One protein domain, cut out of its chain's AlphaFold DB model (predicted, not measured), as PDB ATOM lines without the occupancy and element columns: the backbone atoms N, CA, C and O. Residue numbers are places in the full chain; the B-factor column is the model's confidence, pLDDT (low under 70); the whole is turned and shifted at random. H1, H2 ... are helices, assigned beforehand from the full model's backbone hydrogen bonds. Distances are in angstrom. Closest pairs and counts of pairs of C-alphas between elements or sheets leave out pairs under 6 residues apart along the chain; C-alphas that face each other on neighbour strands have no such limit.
ATOM      1  N   ASN A  81      98.041 138.346  82.078       89.19
ATOM      2  CA  ASN A  81      98.602 137.693  83.258       89.19
ATOM      3  C   ASN A  81      98.324 136.182  83.266       89.19
ATOM      4  O   ASN A  81      99.223 135.419  83.590       89.19
ATOM      5  N   ASP A  82      97.135 135.741  82.856       88.19
ATOM      6  CA  ASP A  82      96.779 134.315  82.829       88.19
ATOM      7  C   ASP A  82      97.647 133.569  81.804       88.19
ATOM      8  O   ASP A  82      98.200 132.509  82.093       88.19
ATOM      9  N   VAL A  83      97.872 134.194  80.643       87.62
ATOM     10  CA  VAL A  83      98.814 133.728  79.614       87.62
ATOM     11  C   VAL A  83     100.242 133.627  80.159       87.62
ATOM     12  O   VAL A  83     100.925 132.629  79.930       87.62
ATOM     13  N   TYR A  84     100.697 134.639  80.900       88.75
ATOM     14  CA  TYR A  84     102.026 134.648  81.509       88.75
ATOM     15  C   TYR A  84     102.190 133.555  82.576       88.75
ATOM     16  O   TYR A  84     103.211 132.866  82.597       88.75
ATOM     17  N   GLN A  85     101.189 133.353  83.438       89.81
ATOM     18  CA  GLN A  85     101.228 132.283  84.436       89.81
ATOM     19  C   GLN A  85     101.226 130.906  83.771       89.81
ATOM     20  O   GLN A  85     102.037 130.060  84.144       89.81
ATOM     21  N   HIS A  86     100.401 130.706  82.739       87.94
ATOM     22  CA  HIS A  86     100.397 129.465  81.967       87.94
ATOM     23  C   HIS A  86     101.772 129.185  81.344       87.94
ATOM     24  O   HIS A  86     102.307 128.091  81.504       87.94
ATOM     25  N   HIS A  87     102.386 130.187  80.704       87.44
ATOM     26  CA  HIS A  87     103.741 130.079  80.158       87.44
ATOM     27  C   HIS A  87     104.743 129.600  81.216       87.44
ATOM     28  O   HIS A  87     105.484 128.649  80.985       87.44
ATOM     29  N   LYS A  88     104.739 130.234  82.394       88.06
ATOM     30  CA  LYS A  88     105.669 129.914  83.483       88.06
ATOM     31  C   LYS A  88     105.453 128.511  84.062       88.06
ATOM     32  O   LYS A  88     106.411 127.899  84.522       88.06
ATOM     33  N   GLN A  89     104.212 128.029  84.079       89.38
ATOM     34  CA  GLN A  89     103.850 126.735  84.662       89.38
ATOM     35  C   GLN A  89     104.039 125.563  83.696       89.38
ATOM     36  O   GLN A  89     104.406 124.478  84.138       89.38
ATOM     37  N   HIS A  90     103.784 125.766  82.401       87.06
ATOM     38  CA  HIS A  90     103.666 124.666  81.441       87.06
ATOM     39  C   HIS A  90     104.772 124.623  80.386       87.06
ATOM     40  O   HIS A  90     105.051 123.545  79.866       87.06
ATOM     41  N   PHE A  91     105.410 125.749  80.044       89.94
ATOM     42  CA  PHE A  91     106.415 125.739  78.978       89.94
ATOM     43  C   PHE A  91     107.799 125.398  79.516       89.94
ATOM     44  O   PHE A  91     108.264 125.914  80.536       89.94
ATOM     45  N   THR A  92     108.487 124.533  78.780       89.31
ATOM     46  CA  THR A  92     109.768 123.992  79.210       89.31
ATOM     47  C   THR A  92     110.871 125.040  79.079       89.31
ATOM     48  O   THR A  92     111.126 125.591  78.002       89.31
ATOM     49  N   SER A  93     111.555 125.308  80.191       88.44
ATOM     50  CA  SER A  93     112.712 126.203  80.232       88.44
ATOM     51  C   SER A  93     113.985 125.503  79.745       88.44
ATOM     52  O   SER A  93     114.162 124.301  79.930       88.44
ATOM     53  N   GLY A  94     114.906 126.268  79.154       89.69
ATOM     54  CA  GLY A  94     116.183 125.744  78.663       89.69
ATOM     55  C   GLY A  94     116.044 124.821  77.445       89.69
ATOM     56  O   GLY A  94     115.177 125.021  76.593       89.69
ATOM     57  N   PHE A  95     116.949 123.842  77.357       90.62
ATOM     58  CA  PHE A  95     117.035 122.855  76.275       90.62
ATOM     59  C   PHE A  95     117.149 121.456  76.895       90.62
ATOM     60  O   PHE A  95     118.261 120.947  77.053       90.62
ATOM     61  N   PRO A  96     116.028 120.862  77.345       92.31
ATOM     62  CA  PRO A  96     116.042 119.503  77.872       92.31
ATOM     63  C   PRO A  96     116.514 118.525  76.794       92.31
ATOM     64  O   PRO A  96     116.411 118.800  75.595       92.31
ATOM     65  N   LYS A  97     117.017 117.364  77.217       92.00
ATOM     66  CA  LYS A  97     117.301 116.278  76.275       92.00
ATOM     67  C   LYS A  97     115.986 115.880  75.597       92.00
ATOM     68  O   LYS A  97     114.994 115.725  76.309       92.00
ATOM     69  N   PRO A  98     115.961 115.751  74.262       90.44
ATOM     70  CA  PRO A  98     114.751 115.369  73.565       90.44
ATOM     71  C   PRO A  98     114.364 113.938  73.929       90.44
ATOM     72  O   PRO A  98     115.210 113.111  74.281       90.44
ATOM     73  N   ASP A  99     113.071 113.669  73.820       83.69
ATOM     74  CA  ASP A  99     112.511 112.350  74.053       83.69
ATOM     75  C   ASP A  99     113.046 111.296  73.070       83.69
ATOM     76  O   ASP A  99     113.480 111.606  71.958       83.69
ATOM     77  N   THR A 100     112.958 110.024  73.463       85.00
ATOM     78  CA  THR A 100     113.380 108.874  72.646       85.00
ATOM     79  C   THR A 100     112.224 108.215  71.884       85.00
ATOM     80  O   THR A 100     112.399 107.122  71.348       85.00
ATOM     81  N   TYR A 101     111.035 108.825  71.854       88.75
ATOM     82  CA  TYR A 101     109.909 108.361  71.031       88.75
ATOM     83  C   TYR A 101     110.009 108.916  69.610       88.75
ATOM     84  O   TYR A 101     110.774 109.839  69.337       88.75
ATOM     85  N   ALA A 102     109.206 108.360  68.706       92.00
ATOM     86  CA  ALA A 102     109.169 108.779  67.313       92.00
ATOM     87  C   ALA A 102     108.798 110.265  67.148       92.00
ATOM     88  O   ALA A 102     107.886 110.762  67.812       92.00
ATOM     89  N   VAL A 103     109.465 110.964  66.223       92.56
ATOM     90  CA  VAL A 103     109.253 112.406  65.981       92.56
ATOM     91  C   VAL A 103     107.809 112.721  65.572       92.56
ATOM     92  O   VAL A 103     107.278 113.760  65.962       92.56
ATOM     93  N   ASN A 104     107.132 111.821  64.851       91.69
ATOM     94  CA  ASN A 104     105.720 111.984  64.479       91.69
ATOM     95  C   ASN A 104     104.738 111.962  65.667       91.69
ATOM     96  O   ASN A 104     103.568 112.294  65.487       91.69
ATOM     97  N   GLN A 105     105.179 111.587  66.870       90.19
ATOM     98  CA  GLN A 105     104.344 111.638  68.073       90.19
ATOM     99  C   GLN A 105     104.307 113.038  68.697       90.19
ATOM    100  O   GLN A 105     103.381 113.349  69.449       90.19
ATOM    101  N   ASN A 106     105.278 113.891  68.363       89.50
ATOM    102  CA  ASN A 106     105.387 115.252  68.871       89.50
ATOM    103  C   ASN A 106     104.529 116.186  68.012       89.50
ATOM    104  O   ASN A 106     105.023 116.782  67.055       89.50
ATOM    105  N   THR A 107     103.241 116.309  68.331       85.56
ATOM    106  CA  THR A 107     102.272 117.106  67.556       85.56
ATOM    107  C   THR A 107     101.702 118.270  68.363       85.56
ATOM    108  O   THR A 107     101.614 118.228  69.593       85.56
ATOM    109  N   ASN A 108     101.274 119.330  67.673       83.44
ATOM    110  CA  ASN A 108     100.698 120.517  68.309       83.44
ATOM    111  C   ASN A 108      99.345 120.231  68.975       83.44
ATOM    112  O   ASN A 108      99.008 120.861  69.976       83.44
ATOM    113  N   ALA A 109      98.576 119.278  68.437       74.12
ATOM    114  CA  ALA A 109      97.190 119.017  68.832       74.12
ATOM    115  C   ALA A 109      97.021 118.704  70.328       74.12
ATOM    116  O   ALA A 109      95.992 119.033  70.912       74.12
ATOM    117  N   ARG A 110      98.035 118.099  70.960       70.56
ATOM    118  CA  ARG A 110      98.013 117.725  72.385       70.56
ATOM    119  C   ARG A 110      98.462 118.844  73.326       70.56
ATOM    120  O   ARG A 110      98.377 118.681  74.536       70.56
ATOM    121  N   LEU A 111      98.968 119.946  72.776       78.38
ATOM    122  CA  LEU A 111      99.673 120.991  73.516       78.38
ATOM    123  C   LEU A 111      98.991 122.363  73.419       78.38
ATOM    124  O   LEU A 111      99.460 123.312  74.039       78.38
ATOM    125  N   SER A 112      97.925 122.494  72.625       78.25
ATOM    126  CA  SER A 112      97.211 123.759  72.429       78.25
ATOM    127  C   SER A 112      96.532 124.242  73.711       78.25
ATOM    128  O   SER A 112      95.861 123.477  74.403       78.25
ATOM    129  N   TYR A 113      96.651 125.538  73.992       77.56
ATOM    130  CA  TYR A 113      96.018 126.192  75.131       77.56
ATOM    131  C   TYR A 113      95.666 127.643  74.800       77.56
ATOM    132  O   TYR A 113      96.540 128.450  74.478       77.56
ATOM    133  N   GLY A 114      94.386 127.996  74.939       79.38
ATOM    134  CA  GLY A 114      93.906 129.368  74.755       79.38
ATOM    135  C   GLY A 114      94.352 129.968  73.409       79.38
ATOM    136  O   GLY A 114      94.048 129.387  72.368       79.38
ATOM    137  N   PRO A 115      95.082 131.104  73.396       79.88
ATOM    138  CA  PRO A 115      95.542 131.739  72.161       79.88
ATOM    139  C   PRO A 115      96.722 131.002  71.501       79.88
ATOM    140  O   PRO A 115      97.149 131.382  70.411       79.88
ATOM    141  N   PHE A 116      97.277 129.967  72.136       83.94
ATOM    142  CA  PHE A 116      98.399 129.198  71.616       83.94
ATOM    143  C   PHE A 116      97.920 127.902  70.962       83.94
ATOM    144  O   PHE A 116      97.452 126.981  71.627       83.94
ATOM    145  N   TRP A 117      98.054 127.830  69.641       81.31
ATOM    146  CA  TRP A 117      97.555 126.703  68.842       81.31
ATOM    147  C   TRP A 117      98.506 126.282  67.713       81.31
ATOM    148  O   TRP A 117      98.271 125.284  67.036       81.31
ATOM    149  N   ARG A 118      99.596 127.030  67.495       87.56
ATOM    150  CA  ARG A 118     100.658 126.708  66.530       87.56
ATOM    151  C   ARG A 118     102.002 126.688  67.223       87.56
ATOM    152  O   ARG A 118     102.227 127.461  68.150       87.56
ATOM    153  N   ASN A 119     102.917 125.879  66.692       90.12
ATOM    154  CA  ASN A 119     104.299 125.795  67.161       90.12
ATOM    155  C   ASN A 119     104.409 125.459  68.657       90.12
ATOM    156  O   ASN A 119     105.381 125.829  69.311       90.12
ATOM    157  N   MET A 120     103.420 124.751  69.200       90.81
ATOM    158  CA  MET A 120     103.391 124.327  70.595       90.81
ATOM    159  C   MET A 120     104.558 123.411  70.938       90.81
ATOM    160  O   MET A 120     105.104 123.498  72.036       90.81
ATOM    161  N   THR A 121     105.006 122.610  69.977       90.44
ATOM    162  CA  THR A 121     106.205 121.771  70.081       90.44
ATOM    163  C   THR A 121     107.462 122.601  70.380       90.44
ATOM    164  O   THR A 121     108.257 122.218  71.237       90.44
ATOM    165  N   ASN A 122     107.601 123.803  69.802       89.31
ATOM    166  CA  ASN A 122     108.721 124.714  70.086       89.31
ATOM    167  C   ASN A 122     108.690 125.267  71.519       89.31
ATOM    168  O   ASN A 122     109.741 125.421  72.152       89.31
ATOM    169  N   PHE A 123     107.497 125.571  72.039       89.31
ATOM    170  CA  PHE A 123     107.323 126.031  73.420       89.31
ATOM    171  C   PHE A 123     107.628 124.924  74.437       89.31
ATOM    172  O   PHE A 123     108.192 125.206  75.492       89.31
ATOM    173  N   HIS A 124     107.350 123.667  74.082       89.50
ATOM    174  CA  HIS A 124     107.639 122.488  74.907       89.50
ATOM    175  C   HIS A 124     109.019 121.863  74.638       89.50
ATOM    176  O   HIS A 124     109.374 120.878  75.281       89.50
ATOM    177  N   LYS A 125     109.825 122.458  73.745       90.00
ATOM    178  CA  LYS A 125     111.188 122.015  73.384       90.00
ATOM    179  C   LYS A 125     111.247 120.606  72.784       90.00
ATOM    180  O   LYS A 125     112.236 119.898  72.954       90.00
TER     181      LYS A 125
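What this domain is: This is residues 81 to 125 of the 299 residues of the protein "Bacterial membrane protein YfhO" of Bacteroidetes bacterium ADurb.Bin408 (UniProt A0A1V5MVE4). Little regular structure is present: from H1 at one end, a long loop swings out in a wide flat curve and folds back, and short H2 lies within the curve. Residues 100 to 105 stick out at the end away from H1. The printed part has 45 residues with two named helices, H1 then H2, and no named strand; it is all helix by class, although the named elements hold only 14 residues. It is flat, spanning 34 by 22 by 11 A, and only just compact, close to loose, with a radius of gyration of the C-alphas of 11.2 A.

How they stand to each other: H1, residues 81 to 90, and H2, residues 120 to 123, are apart, with no C-alpha of the one within 8 A of the other. In H1 every O i to N i+4 pair is within hydrogen-bond range; H2 is too short for such a pair, and its one O i to N i+3 pair is within range.

Where its parts are: H1 runs 14.1 A from C-alpha 81 at (98.602, 137.693, 83.258) to C-alpha 90. H2 runs 5.1 A and ends with C-alpha 123 at (107.323, 126.031, 73.420).

The domain as a whole: The C-alphas farthest apart, of Asn 81 and Ala 102, are 34.7 A apart. The link of 29 residues is long. The printed part has no cut, and no printed residue is under 70 in pLDDT.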